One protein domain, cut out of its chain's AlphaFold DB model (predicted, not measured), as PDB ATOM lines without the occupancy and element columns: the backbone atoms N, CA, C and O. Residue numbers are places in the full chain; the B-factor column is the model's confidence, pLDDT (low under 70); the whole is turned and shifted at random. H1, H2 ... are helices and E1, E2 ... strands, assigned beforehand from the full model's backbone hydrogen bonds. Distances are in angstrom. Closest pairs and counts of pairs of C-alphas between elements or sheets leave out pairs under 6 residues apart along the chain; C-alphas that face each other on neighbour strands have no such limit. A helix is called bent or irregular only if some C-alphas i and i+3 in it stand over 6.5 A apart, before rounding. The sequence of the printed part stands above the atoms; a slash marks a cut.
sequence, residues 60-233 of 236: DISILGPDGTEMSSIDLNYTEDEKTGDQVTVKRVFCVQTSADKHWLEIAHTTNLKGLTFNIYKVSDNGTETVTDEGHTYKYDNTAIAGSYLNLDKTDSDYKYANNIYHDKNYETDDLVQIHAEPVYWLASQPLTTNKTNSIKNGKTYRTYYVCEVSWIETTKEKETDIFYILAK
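What this domain is: This is residues 60 to 233 of the 236 residues of an uncharacterized protein of Mediterraneibacter sp. gm002 (UniProt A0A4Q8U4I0). Two sheets form a sandwich: a large, strongly twisted sheet of six strands, whose edge E6 and E5 folds back over E1, E2 and E11, and a smaller sheet of four strands facing it. The hairpin of E8 and E9 lies at one end of the smaller sheet, close to Val 184 where E10 begins, and H1 lies at the periphery, on neither sheet. The printed part has 174 residues, with E1 to E9, H1, then E10 to E12 along the chain; the sheets run E1 E2 E11 E4 E6 E5 and E7 E10 E3 E12, both antiparallel. It is mostly strand, though named elements hold only 85 residues, under half. It is compact, with a radius of gyration of the C-alphas of 17.1 A and spans of 52 by 40 by 26 A.

Where its parts are: E1, residues 62 to 64, begins at C-alpha 62, (149.048, 203.884, 161.197). E2, residues 87 to 98, is 34.8 A long, and E3, residues 102 to 109, 23.5 A. E4 has residues 117 to 123, E5 129 to 133. E6, residues 136 to 144, bends by 67 degrees at residue 141 and runs on into E7, residues 147 to 149. E8 has residues 152 to 155, E9 160 to 162, H1 164 to 170, E10 184 to 188. E11, residues 205 to 217, is the longest strand at 38.7 A. E12, residues 228 to 233, ends at C-alpha 233, (151.080, 212.293, 159.254).

How they stand to each other: E2 and E11 are antiparallel at 163 degrees, with N 92 and O 212 2.9 A apart. E1 and E2 form a hairpin, with N 64 and O 95 at 2.9 A. On the other side of E11, N 121 of E4 and O 211 are 2.8 A apart. The sheet is a folded sheet, bent back on itself: E1, E2 and E11 face E6 and E5, with E4 as hinge. The closest C-alphas of E2 and E5 are those of Arg 92 and Asp 133, 6.2 A apart. In the facing sheet, N 106 of E3 and O 231 of E12 are 3.0 A apart, and N 186 of E10 and O 107 of E3 2.8 A. Across the sandwich, the closest C-alphas of E1 and E12, Ile 63 and Ala 232, are 7.0 A apart. H1, irregular with C-alphas 165 and 168 7.8 A apart, is on neither sheet; 0 of 3 O i to N i+4 pairs and 3 of 4 O i to N i+3 pairs are within hydrogen-bond range.

The domain as a whole: The farthest C-alphas, of Asn 202 and Lys 221, are 53.3 A apart. The printed part has no cut. The links E1 to E2, H1 to E10 and E10 to E11 are long. Mean pLDDT of the printed part is 91.6; residues 221 to 222 are under 70.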
ATOM      1  N   ASP A  60     148.427 205.339 154.051       81.19
ATOM      2  CA  ASP A  60     149.319 204.204 154.334       81.19
ATOM      3  C   ASP A  60     150.040 204.323 155.697       81.19
ATOM      4  O   ASP A  60     151.055 203.672 155.925       81.19
ATOM      5  N   ILE A  61     149.570 205.191 156.597       90.19
ATOM      6  CA  ILE A  61     150.145 205.478 157.903       90.19
ATOM      7  C   ILE A  61     149.214 204.994 159.012       90.19
ATOM      8  O   ILE A  61     148.017 205.272 158.999       90.19
ATOM      9  N   SER A  62     149.772 204.296 159.994       92.56
ATOM     10  CA  SER A  62     149.048 203.884 161.197       92.56
ATOM     11  C   SER A  62     149.938 203.992 162.428       92.56
ATOM     12  O   SER A  62     151.142 203.734 162.344       92.56
ATOM     13  N   ILE A  63     149.338 204.331 163.567       93.94
ATOM     14  CA  ILE A  63     149.965 204.199 164.884       93.94
ATOM     15  C   ILE A  63     149.561 202.843 165.454       93.94
ATOM     16  O   ILE A  63     148.388 202.480 165.418       93.94
ATOM     17  N   LEU A  64     150.546 202.088 165.924       95.06
ATOM     18  CA  LEU A  64     150.396 200.743 166.469       95.06
ATOM     19  C   LEU A  64     151.178 200.636 167.784       95.06
ATOM     20  O   LEU A  64     152.045 201.467 168.057       95.06
ATOM     21  N   GLY A  65     150.889 199.611 168.574       94.62
ATOM     22  CA  GLY A  65     151.557 199.326 169.838       94.62
ATOM     23  C   GLY A  65     152.928 198.650 169.694       94.62
ATOM     24  O   GLY A  65     153.498 198.581 168.589       94.62
ATOM     25  N   PRO A  66     153.459 198.122 170.812       92.69
ATOM     26  CA  PRO A  66     154.623 197.244 170.824       92.69
ATOM     27  C   PRO A  66     154.446 196.079 169.841       92.69
ATOM     28  O   PRO A  66     153.344 195.611 169.579       92.69
ATOM     29  N   ASP A  67     155.535 195.668 169.196       91.69
ATOM     30  CA  ASP A  67     155.560 194.661 168.118       91.69
ATOM     31  C   ASP A  67     154.596 194.937 166.930       91.69
ATOM     32  O   ASP A  67     154.380 194.115 166.039       91.69
ATOM     33  N   GLY A  68     154.062 196.162 166.842       90.81
ATOM     34  CA  GLY A  68     153.098 196.576 165.826       90.81
ATOM     35  C   GLY A  68     151.732 195.903 165.964       90.81
ATOM     36  O   GLY A  68     151.092 195.620 164.947       90.81
ATOM     37  N   THR A  69     151.313 195.633 167.200       92.50
ATOM     38  CA  THR A  69     149.947 195.241 167.555       92.50
ATOM     39  C   THR A  69     148.976 196.403 167.349       92.50
ATOM     40  O   THR A  69     149.347 197.576 167.418       92.50
ATOM     41  N   GLU A  70     147.712 196.103 167.056       91.50
ATOM     42  CA  GLU A  70     146.682 197.142 167.057       91.50
ATOM     43  C   GLU A  70     146.473 197.655 168.484       91.50
ATOM     44  O   GLU A  70     146.378 196.869 169.425       91.50
ATOM     45  N   MET A  71     146.394 198.974 168.638       86.06
ATOM     46  CA  MET A  71     146.254 199.628 169.934       86.06
ATOM     47  C   MET A  71     145.201 200.731 169.833       86.06
ATOM     48  O   MET A  71     145.245 201.558 168.923       86.06
ATOM     49  N   SER A  72     144.260 200.748 170.778       82.06
ATOM     50  CA  SER A  72     143.235 201.794 170.902       82.06
ATOM     51  C   SER A  72     143.583 202.864 171.939       82.06
ATOM     52  O   SER A  72     142.994 203.940 171.929       82.06
ATOM     53  N   SER A  73     144.499 202.556 172.858       86.44
ATOM     54  CA  SER A  73     144.882 203.404 173.987       86.44
ATOM     55  C   SER A  73     146.264 203.021 174.501       86.44
ATOM     56  O   SER A  73     146.612 201.844 174.481       86.44
ATOM     57  N   ILE A  74     147.004 203.994 175.027       86.75
ATOM     58  CA  ILE A  74     148.250 203.754 175.761       86.75
ATOM     59  C   ILE A  74     147.903 203.535 177.236       86.75
ATOM     60  O   ILE A  74     147.199 204.357 177.824       86.75
ATOM     61  N   ASP A  75     148.389 202.444 177.830       87.00
ATOM     62  CA  ASP A  75     148.209 202.190 179.261       87.00
ATOM     63  C   ASP A  75     149.169 203.060 180.089       87.00
ATOM     64  O   ASP A  75     150.386 202.947 179.962       87.00
ATOM     65  N   LEU A  76     148.622 203.921 180.948       88.88
ATOM     66  CA  LEU A  76     149.389 204.769 181.864       88.88
ATOM     67  C   LEU A  76     149.412 204.244 183.309       88.88
ATOM     68  O   LEU A  76     149.914 204.938 184.194       88.88
ATOM     69  N   ASN A  77     148.894 203.039 183.571       89.75
ATOM     70  CA  ASN A  77     149.096 202.364 184.853       89.75
ATOM     71  C   ASN A  77     150.591 202.273 185.142       89.75
ATOM     72  O   ASN A  77     151.353 201.919 184.250       89.75
ATOM     73  N   TYR A  78     151.005 202.564 186.371       92.88
ATOM     74  CA  TYR A  78     152.414 202.615 186.743       92.88
ATOM     75  C   TYR A  78     152.722 201.681 187.916       92.88
ATOM     76  O   TYR A  78     151.837 201.268 188.667       92.88
ATOM     77  N   THR A  79     153.998 201.346 188.059       92.88
ATOM     78  CA  THR A  79     154.551 200.585 189.187       92.88
ATOM     79  C   THR A  79     155.349 201.498 190.119       92.88
ATOM     80  O   THR A  79     155.760 202.583 189.722       92.88
ATOM     81  N   GLU A  80     155.608 201.075 191.358       92.44
ATOM     82  CA  GLU A  80     156.364 201.894 192.326       92.44
ATOM     83  C   GLU A  80     157.763 202.297 191.819       92.44
ATOM     84  O   GLU A  80     158.237 203.380 192.147       92.44
ATOM     85  N   ASP A  81     158.396 201.483 190.967       93.75
ATOM     86  CA  ASP A  81     159.706 201.791 190.371       93.75
ATOM     87  C   ASP A  81     159.646 202.940 189.340       93.75
ATOM     88  O   ASP A  81     160.659 203.579 189.054       93.75
ATOM     89  N   GLU A  82     158.463 203.236 188.793       94.75
ATOM     90  CA  GLU A  82     158.205 204.368 187.886       94.75
ATOM     91  C   GLU A  82     157.867 205.661 188.654       94.75
ATOM     92  O   GLU A  82     157.595 206.700 188.045       94.75
ATOM     93  N   LYS A  83     157.896 205.624 189.991       95.94
ATOM     94  CA  LYS A  83     157.580 206.756 190.861       95.94
ATOM     95  C   LYS A  83     158.776 207.148 191.726       95.94
ATOM     96  O   LYS A  83     159.369 206.344 192.434       95.94
ATOM     97  N   THR A  84     159.124 208.432 191.707       96.06
ATOM     98  CA  THR A  84     160.164 209.023 192.558       96.06
ATOM     99  C   THR A  84     159.574 210.178 193.361       96.06
ATOM    100  O   THR A  84     159.321 211.261 192.833       96.06
ATOM    101  N   GLY A  85     159.351 209.957 194.660       94.19
ATOM    102  CA  GLY A  85     158.599 210.906 195.484       94.19
ATOM    103  C   GLY A  85     157.161 211.021 194.979       94.19
ATOM    104  O   GLY A  85     156.489 210.005 194.836       94.19
ATOM    105  N   ASP A  86     156.712 212.237 194.672       93.75
ATOM    106  CA  ASP A  86     155.385 212.479 194.085       93.75
ATOM    107  C   ASP A  86     155.400 212.450 192.547       93.75
ATOM    108  O   ASP A  86     154.347 212.519 191.919       93.75
ATOM    109  N   GLN A  87     156.575 212.360 191.917       95.56
ATOM    110  CA  GLN A  87     156.689 212.352 190.462       95.56
ATOM    111  C   GLN A  87     156.553 210.935 189.911       95.56
ATOM    112  O   GLN A  87     157.352 210.059 190.235       95.56
ATOM    113  N   VAL A  88     155.580 210.731 189.028       96.12
ATOM    114  CA  VAL A  88     155.415 209.507 188.240       96.12
ATOM    115  C   VAL A  88     156.006 209.737 186.853       96.12
ATOM    116  O   VAL A  88     155.850 210.815 186.281       96.12
ATOM    117  N   THR A  89     156.718 208.748 186.314       97.00
ATOM    118  CA  THR A  89     157.267 208.760 184.953       97.00
ATOM    119  C   THR A  89     157.083 207.390 184.317       97.00
ATOM    120  O   THR A  89     157.793 206.446 184.650       97.00
ATOM    121  N   VAL A  90     156.157 207.292 183.367       96.56
ATOM    122  CA  VAL A  90     155.890 206.060 182.616       96.56
ATOM    123  C   VAL A  90     156.489 206.143 181.224       96.56
ATOM    124  O   VAL A  90     156.485 207.201 180.593       96.56
ATOM    125  N   LYS A  91     156.988 205.015 180.722       96.69
ATOM    126  CA  LYS A  91     157.521 204.887 179.361       96.69
ATOM    127  C   LYS A  91     156.752 203.810 178.618       96.69
ATOM    128  O   LYS A  91     156.752 202.658 179.043       96.69
ATOM    129  N   ARG A  92     156.105 204.182 177.519       96.19
ATOM    130  CA  ARG A  92     155.314 203.276 176.679       96.19
ATOM    131  C   ARG A  92     155.788 203.340 175.241       96.19
ATOM    132  O   ARG A  92     156.270 204.378 174.788       96.19
ATOM    133  N   VAL A  93     155.690 202.232 174.527       96.75
ATOM    134  CA  VAL A  93     156.209 202.096 173.172       96.75
ATOM    135  C   VAL A  93     155.063 202.088 172.177       96.75
ATOM    136  O   VAL A  93     154.075 201.378 172.324       96.75
ATOM    137  N   PHE A  94     155.226 202.864 171.115       97.06
ATOM    138  CA  PHE A  94     154.348 202.827 169.953       97.06
ATOM    139  C   PHE A  94     155.195 202.801 168.682       97.06
ATOM    140  O   PHE A  94     156.398 203.081 168.705       97.06
ATOM    141  N   CYS A  95     154.591 202.479 167.546       96.38
ATOM    142  CA  CYS A  95     155.246 202.624 166.257       96.38
ATOM    143  C   CYS A  95     154.370 203.312 165.223       96.38
ATOM    144  O   CYS A  95     153.150 203.165 165.199       96.38
ATOM    145  N   VAL A  96     155.033 204.047 164.335       96.56
ATOM    146  CA  VAL A  96     154.443 204.546 163.100       96.56
ATOM    147  C   VAL A  96     154.773 203.553 161.999       96.56
ATOM    148  O   VAL A  96     155.942 203.348 161.655       96.56
ATOM    149  N   GLN A  97     153.738 202.933 161.450       95.62
ATOM    150  CA  GLN A  97     153.841 202.049 160.303       95.62
ATOM    151  C   GLN A  97     153.505 202.837 159.041       95.62
ATOM    152  O   GLN A  97     152.401 203.361 158.942       95.62
ATOM    153  N   THR A  98     154.432 202.928 158.085       93.50
ATOM    154  CA  THR A  98     154.189 203.631 156.817       93.50
ATOM    155  C   THR A  98     155.049 203.135 155.657       93.50
ATOM    156  O   THR A  98     156.113 202.549 155.865       93.50
ATOM    157  N   SER A  99     154.570 203.331 154.426       92.44
ATOM    158  CA  SER A  99     155.342 203.165 153.185       92.44
ATOM    159  C   SER A  99     156.177 204.409 152.837       92.44
ATOM    160  O   SER A  99     157.110 204.315 152.042       92.44
ATOM    161  N   ALA A 100     155.879 205.562 153.448       92.12
ATOM    162  CA  ALA A 100     156.567 206.821 153.187       92.12
ATOM    163  C   ALA A 100     157.969 206.882 153.815       92.12
ATOM    164  O   ALA A 100     158.239 206.298 154.869       92.12
ATOM    165  N   ASP A 101     158.858 207.667 153.202       93.62
ATOM    166  CA  ASP A 101     160.228 207.867 153.691       93.62
ATOM    167  C   ASP A 101     160.289 208.682 154.988       93.62
ATOM    168  O   ASP A 101     161.222 208.519 155.782       93.62
ATOM    169  N   LYS A 102     159.314 209.574 155.199       95.38
ATOM    170  CA  LYS A 102     159.258 210.468 156.353       95.38
ATOM    171  C   LYS A 102     157.830 210.683 156.849       95.38
ATOM    172  O   LYS A 102     156.867 210.586 156.089       95.38
ATOM    173  N   HIS A 103     157.706 211.018 158.127       95.31
ATOM    174  CA  HIS A 103     156.436 211.354 158.768       95.31
ATOM    175  C   HIS A 103     156.620 212.401 159.873       95.31
ATOM    176  O   HIS A 103     157.689 212.520 160.466       95.31
ATOM    177  N   TRP A 104     155.568 213.158 160.151       95.00
ATOM    178  CA  TRP A 104     155.447 214.041 161.303       95.00
ATOM    179  C   TRP A 104     154.868 213.287 162.498       95.00
ATOM    180  O   TRP A 104     154.092 212.346 162.316       95.00
ATOM    181  N   LEU A 105     155.222 213.743 163.699       97.06
ATOM    182  CA  LEU A 105     154.571 213.373 164.950       97.06
ATOM    183  C   LEU A 105     154.024 214.624 165.627       97.06
ATOM    184  O   LEU A 105     154.707 215.649 165.681       97.06
ATOM    185  N   GLU A 106     152.820 214.495 166.162       95.62
ATOM    186  CA  GLU A 106     152.130 215.520 166.931       95.62
ATOM    187  C   GLU A 106     151.563 214.899 168.210       95.62
ATOM    188  O   GLU A 106     151.133 213.743 168.206       95.62
ATOM    189  N   ILE A 107     151.571 215.666 169.298       95.75
ATOM    190  CA  ILE A 107     150.866 215.337 170.534       95.75
ATOM    191  C   ILE A 107     149.889 216.467 170.825       95.75
ATOM    192  O   ILE A 107     150.307 217.606 171.017       95.75
ATOM    193  N   ALA A 108     148.606 216.142 170.897       93.94
ATOM    194  CA  ALA A 108     147.583 217.045 171.405       93.94
ATOM    195  C   ALA A 108     147.213 216.596 172.814       93.94
ATOM    196  O   ALA A 108     146.930 215.413 172.999       93.94
ATOM    197  N   HIS A 109     147.220 217.489 173.801       94.00
ATOM    198  CA  HIS A 109     146.847 217.112 175.162       94.00
ATOM    199  C   HIS A 109     146.205 218.251 175.953       94.00
ATOM    200  O   HIS A 109     146.543 219.419 175.764       94.00
ATOM    201  N   THR A 110     145.298 217.900 176.863       92.44
ATOM    202  CA  THR A 110     144.795 218.805 177.909       92.44
ATOM    203  C   THR A 110     145.855 218.995 179.005       92.44
ATOM    204  O   THR A 110     146.928 218.384 178.952       92.44
ATOM    205  N   THR A 111     145.629 219.902 179.956       91.06
ATOM    206  CA  THR A 111     146.685 220.356 180.887       91.06
ATOM    207  C   THR A 111     146.273 220.361 182.364       91.06
ATOM    208  O   THR A 111     146.765 221.184 183.130       91.06
ATOM    209  N   ASN A 112     145.371 219.471 182.776       90.25
ATOM    210  CA  ASN A 112     144.823 219.398 184.138       90.25
ATOM    211  C   ASN A 112     145.775 218.733 185.150       90.25
ATOM    212  O   ASN A 112     145.707 219.014 186.345       90.25
ATOM    213  N   LEU A 113     146.665 217.845 184.706       91.56
ATOM    214  CA  LEU A 113     147.630 217.156 185.552       91.56
ATOM    215  C   LEU A 113     148.838 218.053 185.816       91.56
ATOM    216  O   LEU A 113     149.536 218.515 184.908       91.56
ATOM    217  N   LYS A 114     149.117 218.247 187.105       92.88
ATOM    218  CA  LYS A 114     150.284 218.991 187.566       92.88
ATOM    219  C   LYS A 114     151.569 218.339 187.063       92.88
ATOM    220  O   LYS A 114     151.766 217.135 187.190       92.88
ATOM    221  N   GLY A 115     152.474 219.154 186.540       93.00
ATOM    222  CA  GLY A 115     153.774 218.744 186.033       93.00
ATOM    223  C   GLY A 115     153.701 217.864 184.788       93.00
ATOM    224  O   GLY A 115     154.687 217.194 184.501       93.00
ATOM    225  N   LEU A 116     152.572 217.844 184.061       94.38
ATOM    226  CA  LEU A 116     152.428 216.987 182.888       94.38
ATOM    227  C   LEU A 116     153.449 217.348 181.797       94.38
ATOM    228  O   LEU A 116     153.492 218.475 181.274       94.38
ATOM    229  N   THR A 117     154.261 216.366 181.423       95.19
ATOM    230  CA  THR A 117     155.247 216.467 180.345       95.19
ATOM    231  C   THR A 117     155.244 215.223 179.477       95.19
ATOM    232  O   THR A 117     155.071 214.116 179.983       95.19
ATOM    233  N   PHE A 118     155.512 215.428 178.189       96.19
ATOM    234  CA  PHE A 118     155.700 214.375 177.203       96.19
ATOM    235  C   PHE A 118     157.080 214.516 176.571       96.19
ATOM    236  O   PHE A 118     157.423 215.597 176.090       96.19
ATOM    237  N   ASN A 119     157.834 213.422 176.515       97.69
ATOM    238  CA  ASN A 119     159.048 213.312 175.715       97.69
ATOM    239  C   ASN A 119     158.924 212.103 174.790       97.69
ATOM    240  O   ASN A 119     158.591 211.006 175.232       97.69
ATOM    241  N   ILE A 120     159.217 212.291 173.505       97.88
ATOM    242  CA  ILE A 120     159.268 211.188 172.544       97.88
ATOM    243  C   ILE A 120     160.719 210.902 172.198       97.88
ATOM    244  O   ILE A 120     161.437 211.799 171.762       97.88
ATOM    245  N   TYR A 121     161.133 209.651 172.327       97.94
ATOM    246  CA  TYR A 121     162.464 209.188 171.954       97.94
ATOM    247  C   TYR A 121     162.373 208.220 170.785       97.94
ATOM    248  O   TYR A 121     161.471 207.384 170.713       97.94
ATOM    249  N   LYS A 122     163.321 208.309 169.853       96.25
ATOM    250  CA  LYS A 122     163.387 207.376 168.729       96.25
ATOM    251  C   LYS A 122     164.092 206.089 169.156       96.25
ATOM    252  O   LYS A 122     165.195 206.134 169.696       96.25
ATOM    253  N   VAL A 123     163.474 204.946 168.864       96.69
ATOM    254  CA  VAL A 123     164.111 203.636 169.046       96.69
ATOM    255  C   VAL A 123     165.225 203.461 168.013       96.69
ATOM    256  O   VAL A 123     165.064 203.785 166.832       96.69
ATOM    257  N   SER A 124     166.358 202.942 168.472       92.38
ATOM    258  CA  SER A 124     167.598 202.786 167.718       92.38
ATOM    259  C   SER A 124     168.322 201.526 168.180       92.38
ATOM    260  O   SER A 124     168.464 201.299 169.379       92.38
ATOM    261  N   ASP A 125     168.847 200.733 167.245       88.19
ATOM    262  CA  ASP A 125     169.617 199.520 167.570       88.19
ATOM    263  C   ASP A 125     170.882 199.835 168.392       88.19
ATOM    264  O   ASP A 125     171.354 199.004 169.174       88.19
ATOM    265  N   ASN A 126     171.394 201.061 168.244       90.12
ATOM    266  CA  ASN A 126     172.561 201.587 168.952       90.12
ATOM    267  C   ASN A 126     172.190 202.421 170.191       90.12
ATOM    268  O   ASN A 126     173.074 203.058 170.760       90.12
ATOM    269  N   GLY A 127     170.913 202.429 170.589       92.50
ATOM    270  CA  GLY A 127     170.440 203.164 171.757       92.50
ATOM    271  C   GLY A 127     171.159 202.754 173.043       92.50
ATOM    272  O   GLY A 127     171.498 201.580 173.232       92.50
ATOM    273  N   THR A 128     171.390 203.725 173.924       94.50
ATOM    274  CA  THR A 128     172.072 203.524 175.213       94.50
ATOM    275  C   THR A 128     171.119 203.163 176.345       94.50
ATOM    276  O   THR A 128     171.544 202.546 177.316       94.50
ATOM    277  N   GLU A 129     169.846 203.528 176.213       96.81
ATOM    278  CA  GLU A 129     168.798 203.229 177.184       96.81
ATOM    279  C   GLU A 129     167.929 202.068 176.709       96.81
ATOM    280  O   GLU A 129     167.836 201.788 175.510       96.81
ATOM    281  N   THR A 130     167.247 201.418 177.650       96.88
ATOM    282  CA  THR A 130     166.297 200.340 177.360       96.88
ATOM    283  C   THR A 130     164.957 200.572 178.034       96.88
ATOM    284  O   THR A 130     164.905 201.040 179.168       96.88
ATOM    285  N   VAL A 131     163.877 200.188 177.359       95.69
ATOM    286  CA  VAL A 131     162.535 200.071 177.942       95.69
ATOM    287  C   VAL A 131     161.949 198.720 177.553       95.69
ATOM    288  O   VAL A 131     162.142 198.272 176.423       95.69
ATOM    289  N   THR A 132     161.256 198.069 178.483       94.69
ATOM    290  CA  THR A 132     160.472 196.864 178.198       94.69
ATOM    291  C   THR A 132     159.002 197.214 178.322       94.69
ATOM    292  O   THR A 132     158.580 197.662 179.382       94.69
ATOM    293  N   ASP A 133     158.247 196.996 177.252       92.88
ATOM    294  CA  ASP A 133     156.813 197.263 177.194       92.88
ATOM    295  C   ASP A 133     156.095 196.086 176.530       92.88
ATOM    296  O   ASP A 133     156.588 195.536 175.543       92.88
ATOM    297  N   GLU A 134     154.988 195.640 177.123       90.62
ATOM    298  CA  GLU A 134     154.238 194.438 176.715       90.62
ATOM    299  C   GLU A 134     155.135 193.219 176.375       90.62
ATOM    300  O   GLU A 134     154.921 192.495 175.403       90.62
ATOM    301  N   GLY A 135     156.194 192.995 177.165       92.12
ATOM    302  CA  GLY A 135     157.128 191.871 176.993       92.12
ATOM    303  C   GLY A 135     158.205 192.051 175.912       92.12
ATOM    304  O   GLY A 135     159.009 191.141 175.713       92.12
ATOM    305  N   HIS A 136     158.269 193.211 175.254       94.19
ATOM    306  CA  HIS A 136     159.248 193.523 174.213       94.19
ATOM    307  C   HIS A 136     160.227 194.599 174.685       94.19
ATOM    308  O   HIS A 136     159.821 195.645 175.187       94.19
ATOM    309  N   THR A 137     161.528 194.356 174.514       96.31
ATOM    310  CA  THR A 137     162.580 195.303 174.912       96.31
ATOM    311  C   THR A 137     163.068 196.118 173.722       96.31
ATOM    312  O   THR A 137     163.494 195.567 172.707       96.31
ATOM    313  N   TYR A 138     163.082 197.438 173.888       96.38
ATOM    314  CA  TYR A 138     163.516 198.409 172.892       96.38
ATOM    315  C   TYR A 138     164.705 199.206 173.407       96.38
ATOM    316  O   TYR A 138     164.741 199.594 174.575       96.38
ATOM    317  N   LYS A 139     165.657 199.482 172.516       97.06
ATOM    318  CA  LYS A 139     166.772 200.395 172.774       97.06
ATOM    319  C   LYS A 139     166.472 201.766 172.193       97.06
ATOM    320  O   LYS A 139     165.956 201.858 171.082       97.06
ATOM    321  N   TYR A 140     166.794 202.827 172.914       96.56
ATOM    322  CA  TYR A 140     166.591 204.194 172.439       96.56
ATOM    323  C   TYR A 140     167.716 205.115 172.898       96.56
ATOM    324  O   TYR A 140     168.426 204.835 173.865       96.56
ATOM    325  N   ASP A 141     167.888 206.208 172.165       90.81
ATOM    326  CA  ASP A 141     168.788 207.284 172.560       90.81
ATOM    327  C   ASP A 141     168.045 208.218 173.518       90.81
ATOM    328  O   ASP A 141     166.924 208.638 173.225       90.81
ATOM    329  N   ASN A 142     168.673 208.595 174.637       91.00
ATOM    330  CA  ASN A 142     168.094 209.523 175.619       91.00
ATOM    331  C   ASN A 142     168.134 210.989 175.142       91.00
ATOM    332  O   ASN A 142     168.555 211.901 175.848       91.00
ATOM    333  N   THR A 143     167.789 211.212 173.879       95.25
ATOM    334  CA  THR A 143     167.653 212.530 173.267       95.25
ATOM    335  C   THR A 143     166.237 212.632 172.739       95.25
ATOM    336  O   THR A 143     165.885 211.983 171.751       95.25
ATOM    337  N   ALA A 144     165.417 213.426 173.425       97.25
ATOM    338  CA  ALA A 144     164.044 213.654 173.013       97.25
ATOM    339  C   ALA A 144     164.012 214.287 171.616       97.25
ATOM    340  O   ALA A 144     164.841 215.134 171.264       97.25
ATOM    341  N   ILE A 145     163.040 213.872 170.811       97.44
ATOM    342  CA  ILE A 145     162.762 214.472 169.514       97.44
ATOM    343  C   ILE A 145     162.450 215.947 169.742       97.44
ATOM    344  O   ILE A 145     161.580 216.298 170.533       97.44
ATOM    345  N   ALA A 146     163.163 216.818 169.031       97.50
ATOM    346  CA  ALA A 146     162.916 218.247 169.105       97.50
ATOM    347  C   ALA A 146     161.528 218.580 168.540       97.50
ATOM    348  O   ALA A 146     161.147 218.108 167.468       97.50
ATOM    349  N   GLY A 147     160.807 219.463 169.220       94.94
ATOM    350  CA  GLY A 147     159.492 219.951 168.823       94.94
ATOM    351  C   GLY A 147     159.087 221.159 169.649       94.94
ATOM    352  O   GLY A 147     159.772 221.531 170.604       94.94
ATOM    353  N   SER A 148     157.984 221.778 169.263       94.00
ATOM    354  CA  SER A 148     157.481 222.991 169.901       94.00
ATOM    355  C   SER A 148     155.966 222.976 169.966       94.00
ATOM    356  O   SER A 148     155.305 222.458 169.066       94.00
ATOM    357  N   TYR A 149     155.425 223.596 171.011       95.00
ATOM    358  CA  TYR A 149     153.995 223.828 171.108       95.00
ATOM    359  C   TYR A 149     153.554 224.942 170.154       95.00
ATOM    360  O   TYR A 149     154.187 225.995 170.095       95.00
ATOM    361  N   LEU A 150     152.466 224.710 169.422       92.19
ATOM    362  CA  LEU A 150     151.940 225.620 168.403       92.19
ATOM    363  C   LEU A 150     151.068 226.739 168.996       92.19
ATOM    364  O   LEU A 150     150.953 227.809 168.405       92.19
ATOM    365  N   ASN A 151     150.460 226.498 170.159       92.69
ATOM    366  CA  ASN A 151     149.496 227.397 170.800       92.69
ATOM    367  C   ASN A 151     149.756 227.603 172.296       92.69
ATOM    368  O   ASN A 151     148.824 227.831 173.051       92.69
ATOM    369  N   LEU A 152     151.003 227.507 172.751       93.88
ATOM    370  CA  LEU A 152     151.323 227.760 174.155       93.88
ATOM    371  C   LEU A 152     151.299 229.271 174.438       93.88
ATOM    372  O   LEU A 152     152.002 230.031 173.774       93.88
ATOM    373  N   ASP A 153     150.497 229.699 175.413       93.88
ATOM    374  CA  ASP A 153     150.458 231.083 175.908       93.88
ATOM    375  C   ASP A 153     151.527 231.301 176.982       93.88
ATOM    376  O   ASP A 153     152.413 232.149 176.874       93.88
ATOM    377  N   LYS A 154     151.466 230.468 178.024       92.94
ATOM    378  CA  LYS A 154     152.369 230.515 179.169       92.94
ATOM    379  C   LYS A 154     152.558 229.132 179.779       92.94
ATOM    380  O   LYS A 154     151.726 228.237 179.634       92.94
ATOM    381  N   THR A 155     153.642 229.015 180.531       91.12
ATOM    382  CA  THR A 155     153.970 227.858 181.362       91.12
ATOM    383  C   THR A 155     154.386 228.379 182.724       91.12
ATOM    384  O   THR A 155     155.192 229.311 182.797       91.12
ATOM    385  N   ASP A 156     153.849 227.799 183.789       90.06
ATOM    386  CA  ASP A 156     154.371 227.991 185.143       90.06
ATOM    387  C   ASP A 156     155.048 226.704 185.645       90.06
ATOM    388  O   ASP A 156     155.401 225.834 184.848       90.06
ATOM    389  N   SER A 157     155.332 226.606 186.948       82.00
ATOM    390  CA  SER A 157     156.018 225.430 187.500       82.00
ATOM    391  C   SER A 157     155.202 224.143 187.389       82.00
ATOM    392  O   SER A 157     155.776 223.056 187.415       82.00
ATOM    393  N   ASP A 158     153.881 224.271 187.286       89.31
ATOM    394  CA  ASP A 158     152.935 223.185 187.480       89.31
ATOM    395  C   ASP A 158     152.153 222.895 186.195       89.31
ATOM    396  O   ASP A 158     151.854 221.737 185.920       89.31
ATOM    397  N   TYR A 159     151.859 223.903 185.374       92.75
ATOM    398  CA  TYR A 159     150.924 223.775 184.262       92.75
ATOM    399  C   TYR A 159     151.368 224.502 182.993       92.75
ATOM    400  O   TYR A 159     152.157 225.452 182.993       92.75
ATOM    401  N   LYS A 160     150.805 224.035 181.878       93.94
ATOM    402  CA  LYS A 160     150.855 224.686 180.565       93.94
ATOM    403  C   LYS A 160     149.486 225.276 180.271       93.94
ATOM    404  O   LYS A 160     148.480 224.710 180.679       93.94
ATOM    405  N   TYR A 161     149.462 226.382 179.543       94.38
ATOM    406  CA  TYR A 161     148.231 227.075 179.192       94.38
ATOM    407  C   TYR A 161     148.210 227.342 177.694       94.38
ATOM    408  O   TYR A 161     149.148 227.937 177.155       94.38
ATOM    409  N   ALA A 162     147.154 226.887 177.030       92.62
ATOM    410  CA  ALA A 162     146.921 227.171 175.626       92.62
ATOM    411  C   ALA A 162     146.439 228.619 175.426       92.62
ATOM    412  O   ALA A 162     145.758 229.186 176.277       92.62
ATOM    413  N   ASN A 163     146.785 229.206 174.283       91.19
ATOM    414  CA  ASN A 163     146.128 230.393 173.748       91.19
ATOM    415  C   ASN A 163     144.974 229.990 172.814       91.19
ATOM    416  O   ASN A 163     144.846 228.837 172.399       91.19
ATOM    417  N   ASN A 164     144.182 230.980 172.407       89.25
ATOM    418  CA  ASN A 164     142.945 230.747 171.663       89.25
ATOM    419  C   ASN A 164     143.139 230.565 170.144       89.25
ATOM    420  O   ASN A 164     142.155 230.563 169.410       89.25
ATOM    421  N   ILE A 165     144.370 230.419 169.627       88.12
ATOM    422  CA  ILE A 165     144.614 230.354 168.169       88.12
ATOM    423  C   ILE A 165     143.911 229.162 167.491       88.12
ATOM    424  O   ILE A 165     143.609 229.224 166.300       88.12
ATOM    425  N   TYR A 166     143.639 228.092 168.246       87.44
ATOM    426  CA  TYR A 166     142.930 226.897 167.779       87.44
ATOM    427  C   TYR A 166     141.591 226.659 168.487       87.44
ATOM    428  O   TYR A 166     140.996 225.605 168.288       87.44
ATOM    429  N   HIS A 167     141.085 227.633 169.244       86.06
ATOM    430  CA  HIS A 167     139.846 227.489 170.010       86.06
ATOM    431  C   HIS A 167     138.658 227.099 169.112       86.06
ATOM    432  O   HIS A 167     138.041 226.053 169.310       86.06
ATOM    433  N   ASP A 168     138.455 227.839 168.016       85.19
ATOM    434  CA  ASP A 168     137.377 227.596 167.040       85.19
ATOM    435  C   ASP A 168     137.517 226.260 166.267       85.19
ATOM    436  O   ASP A 168     136.710 225.944 165.389       85.19
ATOM    437  N   LYS A 169     138.583 225.479 166.506       83.94
ATOM    438  CA  LYS A 169     138.713 224.113 165.969       83.94
ATOM    439  C   LYS A 169     137.991 223.081 166.824       83.94
ATOM    440  O   LYS A 169     137.590 222.056 166.275       83.94
ATOM    441  N   ASN A 170     137.844 223.344 168.120       80.81
ATOM    442  CA  ASN A 170     137.279 222.405 169.087       80.81
ATOM    443  C   ASN A 170     135.988 222.926 169.733       80.81
ATOM    444  O   ASN A 170     135.175 222.114 170.174       80.81
ATOM    445  N   TYR A 171     135.805 224.246 169.778       83.25
ATOM    446  CA  TYR A 171     134.730 224.928 170.499       83.25
ATOM    447  C   TYR A 171     134.047 225.981 169.620       83.25
ATOM    448  O   TYR A 171     134.585 226.370 168.580       83.25
ATOM    449  N   GLU A 172     132.842 226.410 170.003       85.44
ATOM    450  CA  GLU A 172     132.162 227.505 169.311       85.44
ATOM    451  C   GLU A 172     132.800 228.846 169.688       85.44
ATOM    452  O   GLU A 172     133.298 229.037 170.796       85.44
ATOM    453  N   THR A 173     132.780 229.799 168.759       75.94
ATOM    454  CA  THR A 173     133.291 231.145 169.027       75.94
ATOM    455  C   THR A 173     132.527 231.763 170.204       75.94
ATOM    456  O   THR A 173     131.299 231.792 170.189       75.94
ATOM    457  N   ASP A 174     133.270 232.281 171.187       75.06
ATOM    458  CA  ASP A 174     132.802 232.849 172.466       75.06
ATOM    459  C   ASP A 174     132.477 231.840 173.588       75.06
ATOM    460  O   ASP A 174     132.068 232.259 174.680       75.06
ATOM    461  N   ASP A 175     132.719 230.538 173.391       80.19
ATOM    462  CA  ASP A 175     132.588 229.555 174.470       80.19
ATOM    463  C   ASP A 175     133.592 229.819 175.603       80.19
ATOM    464  O   ASP A 175     134.813 229.879 175.429       80.19
ATOM    465  N   LEU A 176     133.072 229.921 176.829       82.44
ATOM    466  CA  LEU A 176     133.895 229.958 178.034       82.44
ATOM    467  C   LEU A 176     134.261 228.532 178.446       82.44
ATOM    468  O   LEU A 176     133.566 227.892 179.236       82.44
ATOM    469  N   VAL A 177     135.380 228.050 177.921       84.69
ATOM    470  CA  VAL A 177     135.983 226.775 178.315       84.69
ATOM    471  C   VAL A 177     136.837 226.911 179.569       84.69
ATOM    472  O   VAL A 177     137.447 227.945 179.846       84.69
ATOM    473  N   GLN A 178     136.880 225.836 180.357       87.62
ATOM    474  CA  GLN A 178     137.815 225.737 181.473       87.62
ATOM    475  C   GLN A 178     139.249 225.755 180.918       87.62
ATOM    476  O   GLN A 178     139.548 225.121 179.910       87.62
ATOM    477  N   ILE A 179     140.132 226.514 181.570       87.06
ATOM    478  CA  ILE A 179     141.435 226.900 181.006       87.06
ATOM    479  C   ILE A 179     142.369 225.717 180.682       87.06
ATOM    480  O   ILE A 179     143.224 225.837 179.812       87.06
ATOM    481  N   HIS A 180     142.204 224.581 181.360       90.25
ATOM    482  CA  HIS A 180     143.007 223.371 181.176       90.25
ATOM    483  C   HIS A 180     142.350 222.334 180.250       90.25
ATOM    484  O   HIS A 180     142.996 221.354 179.870       90.25
ATOM    485  N   ALA A 181     141.093 222.562 179.860       88.69
ATOM    486  CA  ALA A 181     140.391 221.799 178.840       88.69
ATOM    487  C   ALA A 181     140.801 222.229 177.426       88.69
ATOM    488  O   ALA A 181     140.722 221.413 176.512       88.69
ATOM    489  N   GLU A 182     141.278 223.468 177.252       90.38
ATOM    490  CA  GLU A 182     141.858 223.914 175.985       90.38
ATOM    491  C   GLU A 182     143.157 223.125 175.710       90.38
ATOM    492  O   GLU A 182     144.111 223.200 176.497       90.38
ATOM    493  N   PRO A 183     143.214 222.336 174.624       91.56
ATOM    494  CA  PRO A 183     144.358 221.483 174.347       91.56
ATOM    495  C   PRO A 183     145.570 222.296 173.890       91.56
ATOM    496  O   PRO A 183     145.463 223.266 173.137       91.56
ATOM    497  N   VAL A 184     146.759 221.840 174.276       93.88
ATOM    498  CA  VAL A 184     148.020 222.283 173.681       93.88
ATOM    499  C   VAL A 184     148.494 221.274 172.637       93.88
ATOM    500  O   VAL A 184     148.372 220.062 172.822       93.88
ATOM    501  N   TYR A 185     149.064 221.780 171.543       94.06
ATOM    502  CA  TYR A 185     149.520 220.968 170.412       94.06
ATOM    503  C   TYR A 185     151.033 221.052 170.275       94.06
ATOM    504  O   TYR A 185     151.562 222.098 169.904       94.06
ATOM    505  N   TRP A 186     151.739 219.969 170.578       96.81
ATOM    506  CA  TRP A 186     153.170 219.834 170.330       96.81
ATOM    507  C   TRP A 186     153.404 219.193 168.967       96.81
ATOM    508  O   TRP A 186     152.867 218.125 168.692       96.81
ATOM    509  N   LEU A 187     154.243 219.806 168.133       95.25
ATOM    510  CA  LEU A 187     154.627 219.273 166.827       95.25
ATOM    511  C   LEU A 187     156.142 219.068 166.768       95.25
ATOM    512  O   LEU A 187     156.912 219.950 167.167       95.25
ATOM    513  N   ALA A 188     156.578 217.926 166.231       94.12
ATOM    514  CA  ALA A 188     157.989 217.688 165.944       94.12
ATOM    515  C   ALA A 188     158.555 218.805 165.047       94.12
ATOM    516  O   ALA A 188     157.897 219.269 164.123       94.12
ATOM    517  N   SER A 189     159.794 219.233 165.289       94.69
ATOM    518  CA  SER A 189     160.397 220.373 164.574       94.69
ATOM    519  C   SER A 189     160.727 220.060 163.115       94.69
ATOM    520  O   SER A 189     160.891 220.977 162.315       94.69
ATOM    521  N   GLN A 190     160.896 218.780 162.774       94.00
ATOM    522  CA  GLN A 190     161.240 218.292 161.438       94.00
ATOM    523  C   GLN A 190     160.573 216.930 161.181       94.00
ATOM    524  O   GLN A 190     160.341 216.184 162.139       94.00
ATOM    525  N   PRO A 191     160.337 216.549 159.910       94.69
ATOM    526  CA  PRO A 191     159.877 215.209 159.586       94.69
ATOM    527  C   PRO A 191     160.890 214.145 160.015       94.69
ATOM    528  O   PRO A 191     162.092 214.248 159.748       94.69
ATOM    529  N   LEU A 192     160.393 213.074 160.614       96.00
ATOM    530  CA  LEU A 192     161.176 211.953 161.104       96.00
ATOM    531  C   LEU A 192     161.365 210.923 160.000       96.00
ATOM    532  O   LEU A 192     160.428 210.565 159.296       96.00
ATOM    533  N   THR A 193     162.595 210.430 159.855       95.62
ATOM    534  CA  THR A 193     162.914 209.402 158.853       95.62
ATOM    535  C   THR A 193     162.402 208.039 159.294       95.62
ATOM    536  O   THR A 193     162.710 207.591 160.406       95.62
ATOM    537  N   THR A 194     161.689 207.370 158.395       94.56
ATOM    538  CA  THR A 194     161.183 206.013 158.582       94.56
ATOM    539  C   THR A 194     162.333 205.015 158.727       94.56
ATOM    540  O   THR A 194     163.278 205.010 157.935       94.56
ATOM    541  N   ASN A 195     162.270 204.153 159.744       92.94
ATOM    542  CA  ASN A 195     163.255 203.094 159.934       92.94
ATOM    543  C   ASN A 195     163.000 201.930 158.963       92.94
ATOM    544  O   ASN A 195     162.127 201.096 159.196       92.94
ATOM    545  N   LYS A 196     163.803 201.848 157.897       90.56
ATOM    546  CA  LYS A 196     163.658 200.821 156.855       90.56
ATOM    547  C   LYS A 196     164.154 199.423 157.249       90.56
ATOM    548  O   LYS A 196     163.929 198.486 156.484       90.56
ATOM    549  N   THR A 197     164.804 199.250 158.405       88.88
ATOM    550  CA  THR A 197     165.259 197.921 158.859       88.88
ATOM    551  C   THR A 197     164.097 197.060 159.355       88.88
ATOM    552  O   THR A 197     164.075 195.856 159.108       88.88
ATOM    553  N   ASN A 198     163.071 197.683 159.940       87.19
ATOM    554  CA  ASN A 198     161.840 197.031 160.398       87.19
ATOM    555  C   ASN A 198     160.808 196.924 159.268       87.19
ATOM    556  O   ASN A 198     159.714 197.492 159.320       87.19
ATOM    557  N   SER A 199     161.204 196.230 158.206       89.81
ATOM    558  CA  SER A 199     160.404 195.993 157.009       89.81
ATOM    559  C   SER A 199     159.309 194.950 157.240       89.81
ATOM    560  O   SER A 199     159.558 193.873 157.778       89.81
ATOM    561  N   ILE A 200     158.107 195.242 156.750       87.06
ATOM    562  CA  ILE A 200     156.974 194.316 156.686       87.06
ATOM    563  C   ILE A 200     156.421 194.252 155.253       87.06
ATOM    564  O   ILE A 200     156.814 195.026 154.375       87.06
ATOM    565  N   LYS A 201     155.486 193.323 154.999       81.56
ATOM    566  CA  LYS A 201     154.810 193.160 153.692       81.56
ATOM    567  C   LYS A 201     155.798 193.137 152.508       81.56
ATOM    568  O   LYS A 201     155.599 193.821 151.505       81.56
ATOM    569  N   ASN A 202     156.873 192.354 152.632       82.56
ATOM    570  CA  ASN A 202     157.930 192.207 151.623       82.56
ATOM    571  C   ASN A 202     158.630 193.529 151.236       82.56
ATOM    572  O   ASN A 202     158.897 193.754 150.056       82.56
ATOM    573  N   GLY A 203     158.928 194.415 152.195       80.38
ATOM    574  CA  GLY A 203     159.702 195.633 151.911       80.38
ATOM    575  C   GLY A 203     158.893 196.826 151.435       80.38
ATOM    576  O   GLY A 203     159.490 197.784 150.958       80.38
ATOM    577  N   LYS A 204     157.562 196.779 151.540       85.06
ATOM    578  CA  LYS A 204     156.678 197.865 151.084       85.06
ATOM    579  C   LYS A 204     156.272 198.832 152.189       85.06
ATOM    580  O   LYS A 204     155.869 199.953 151.905       85.06
ATOM    581  N   THR A 205     156.333 198.389 153.436       90.75
ATOM    582  CA  THR A 205     155.913 199.170 154.597       90.75
ATOM    583  C   THR A 205     156.918 198.926 155.709       90.75
ATOM    584  O   THR A 205     157.507 197.847 155.789       90.75
ATOM    585  N   TYR A 206     157.118 199.918 156.562       94.19
ATOM    586  CA  TYR A 206     158.130 199.883 157.605       94.19
ATOM    587  C   TYR A 206     157.552 200.367 158.927       94.19
ATOM    588  O   TYR A 206     156.666 201.220 158.928       94.19
ATOM    589  N   ARG A 207     158.072 199.855 160.045       95.38
ATOM    590  CA  ARG A 207     157.682 200.268 161.398       95.38
ATOM    591  C   ARG A 207     158.800 201.067 162.059       95.38
ATOM    592  O   ARG A 207     159.898 200.566 162.287       95.38
ATOM    593  N   THR A 208     158.516 202.319 162.390       96.81
ATOM    594  CA  THR A 208     159.431 203.161 163.171       96.81
ATOM    595  C   THR A 208     158.925 203.224 164.599       96.81
ATOM    596  O   THR A 208     157.858 203.782 164.832       96.81
ATOM    597  N   TYR A 209     159.665 202.623 165.528       97.31
ATOM    598  CA  TYR A 209     159.302 202.574 166.942       97.31
ATOM    599  C   TYR A 209     159.771 203.829 167.685       97.31
ATOM    600  O   TYR A 209     160.829 204.396 167.388       97.31
ATOM    601  N   TYR A 210     158.981 204.225 168.673       97.69
ATOM    602  CA  TYR A 210     159.201 205.375 169.532       97.69
ATOM    603  C   TYR A 210     158.860 205.017 170.975       97.69
ATOM    604  O   TYR A 210     157.937 204.248 171.228       97.69
ATOM    605  N   VAL A 211     159.591 205.611 171.912       98.00
ATOM    606  CA  VAL A 211     159.267 205.580 173.339       98.00
ATOM    607  C   VAL A 211     158.585 206.898 173.684       98.00
ATOM    608  O   VAL A 211     159.182 207.958 173.505       98.00
ATOM    609  N   CYS A 212     157.346 206.833 174.156       97.50
ATOM    610  CA  CYS A 212     156.625 207.942 174.762       97.50
ATOM    611  C   CYS A 212     156.856 207.904 176.273       97.50
ATOM    612  O   CYS A 212     156.393 206.989 176.952       97.50
ATOM    613  N   GLU A 213     157.594 208.875 176.789       97.62
ATOM    614  CA  GLU A 213     157.719 209.127 178.219       97.62
ATOM    615  C   GLU A 213     156.687 210.174 178.627       97.62
ATOM    616  O   GLU A 213     156.665 211.279 178.080       97.62
ATOM    617  N   VAL A 214     155.845 209.817 179.590       96.69
ATOM    618  CA  VAL A 214     154.838 210.699 180.177       96.69
ATOM    619  C   VAL A 214     155.158 210.841 181.655       96.69
ATOM    620  O   VAL A 214     155.324 209.841 182.351       96.69
ATOM    621  N   SER A 215     155.250 212.074 182.144       95.75
ATOM    622  CA  SER A 215     155.484 212.346 183.564       95.75
ATOM    623  C   SER A 215     154.476 213.343 184.102       95.75
ATOM    624  O   SER A 215     154.097 214.262 183.382       95.75
ATOM    625  N   TRP A 216     154.050 213.147 185.347       94.81
ATOM    626  CA  TRP A 216     153.185 214.053 186.099       94.81
ATOM    627  C   TRP A 216     153.494 213.959 187.598       94.81
ATOM    628  O   TRP A 216     154.155 213.028 188.065       94.81
ATOM    629  N   ILE A 217     153.006 214.932 188.362       94.12
ATOM    630  CA  ILE A 217     153.051 214.938 189.822       94.12
ATOM    631  C   ILE A 217     151.727 214.389 190.343       94.12
ATOM    632  O   ILE A 217     150.664 214.971 190.119       94.12
ATOM    633  N   GLU A 218     151.786 213.272 191.056       90.62
ATOM    634  CA  GLU A 218     150.625 212.719 191.733       90.62
ATOM    635  C   GLU A 218     150.253 213.597 192.933       90.62
ATOM    636  O   GLU A 218     151.086 213.916 193.782       90.62
ATOM    637  N   THR A 219     148.980 213.987 193.019       84.19
ATOM    638  CA  THR A 219     148.472 214.760 194.155       84.19
ATOM    639  C   THR A 219     147.465 213.938 194.949       84.19
ATOM    640  O   THR A 219     146.649 213.200 194.401       84.19
ATOM    641  N   THR A 220     147.496 214.073 196.273       75.50
ATOM    642  CA  THR A 220     146.568 213.368 197.173       75.50
ATOM    643  C   THR A 220     145.237 214.097 197.364       75.50
ATOM    644  O   THR A 220     144.325 213.553 197.986       75.50
ATOM    645  N   LYS A 221     145.125 215.336 196.869       68.56
ATOM    646  CA  LYS A 221     143.987 216.229 197.126       68.56
ATOM    647  C   LYS A 221     143.057 216.377 195.931       68.56
ATOM    648  O   LYS A 221     141.852 216.484 196.134       68.56
ATOM    649  N   GLU A 222     143.599 216.368 194.719       69.38
ATOM    650  CA  GLU A 222     142.859 216.672 193.496       69.38
ATOM    651  C   GLU A 222     142.966 215.481 192.544       69.38
ATOM    652  O   GLU A 222     144.058 215.025 192.201       69.38
ATOM    653  N   LYS A 223     141.806 214.930 192.167       73.25
ATOM    654  CA  LYS A 223     141.704 213.870 191.163       73.25
ATOM    655  C   LYS A 223     141.413 214.516 189.821       73.25
ATOM    656  O   LYS A 223     140.262 214.568 189.396       73.25
ATOM    657  N   GLU A 224     142.463 215.026 189.202       80.44
ATOM    658  CA  GLU A 224     142.403 215.576 187.853       80.44
ATOM    659  C   GLU A 224     142.595 214.471 186.809       80.44
ATOM    660  O   GLU A 224     143.082 213.377 187.102       80.44
ATOM    661  N   THR A 225     142.161 214.725 185.580       83.88
ATOM    662  CA  THR A 225     142.322 213.797 184.456       83.88
ATOM    663  C   THR A 225     142.741 214.575 183.226       83.88
ATOM    664  O   THR A 225     142.190 215.637 182.949       83.88
ATOM    665  N   ASP A 226     143.681 214.015 182.471       88.38
ATOM    666  CA  ASP A 226     144.048 214.520 181.157       88.38
ATOM    667  C   ASP A 226     143.811 213.494 180.064       88.38
ATOM    668  O   ASP A 226     143.829 212.282 180.284       88.38
ATOM    669  N   ILE A 227     143.611 214.020 178.861       89.31
ATOM    670  CA  ILE A 227     143.526 213.263 177.625       89.31
ATOM    671  C   ILE A 227     144.671 213.731 176.740       89.31
ATOM    672  O   ILE A 227     144.921 214.931 176.610       89.31
ATOM    673  N   PHE A 228     145.347 212.781 176.103       93.00
ATOM    674  CA  PHE A 228     146.304 213.077 175.054       93.00
ATOM    675  C   PHE A 228     146.111 212.151 173.859       93.00
ATOM    676  O   PHE A 228     145.680 211.005 173.988       93.00
ATOM    677  N   TYR A 229     146.467 212.665 172.691       92.44
ATOM    678  CA  TYR A 229     146.475 211.950 171.430       92.44
ATOM    679  C   TYR A 229     147.865 212.050 170.829       92.44
ATOM    680  O   TYR A 229     148.435 213.137 170.767       92.44
ATOM    681  N   ILE A 230     148.387 210.926 170.347       93.69
ATOM    682  CA  ILE A 230     149.556 210.908 169.470       93.69
ATOM    683  C   ILE A 230     149.030 210.785 168.048       93.69
ATOM    684  O   ILE A 230     148.242 209.885 167.752       93.69
ATOM    685  N   LEU A 231     149.458 211.684 167.170       93.44
ATOM    686  CA  LEU A 231     149.086 211.682 165.764       93.44
ATOM    687  C   LEU A 231     150.330 211.554 164.895       93.44
ATOM    688  O   LEU A 231     151.409 212.050 165.225       93.44
ATOM    689  N   ALA A 232     150.161 210.892 163.754       93.25
ATOM    690  CA  ALA A 232     151.199 210.747 162.752       93.25
ATOM    691  C   ALA A 232     150.646 211.123 161.381       93.25
ATOM    692  O   ALA A 232     149.536 210.733 161.009       93.25
ATOM    693  N   LYS A 233     151.439 211.863 160.609       91.44
ATOM    694  CA  LYS A 233     151.080 212.293 159.254       91.44
ATOM    695  C   LYS A 233     152.253 212.058 158.317       91.44
ATOM    696  O   LYS A 233     153.384 212.377 158.666       91.44
TER     697      LYS A 233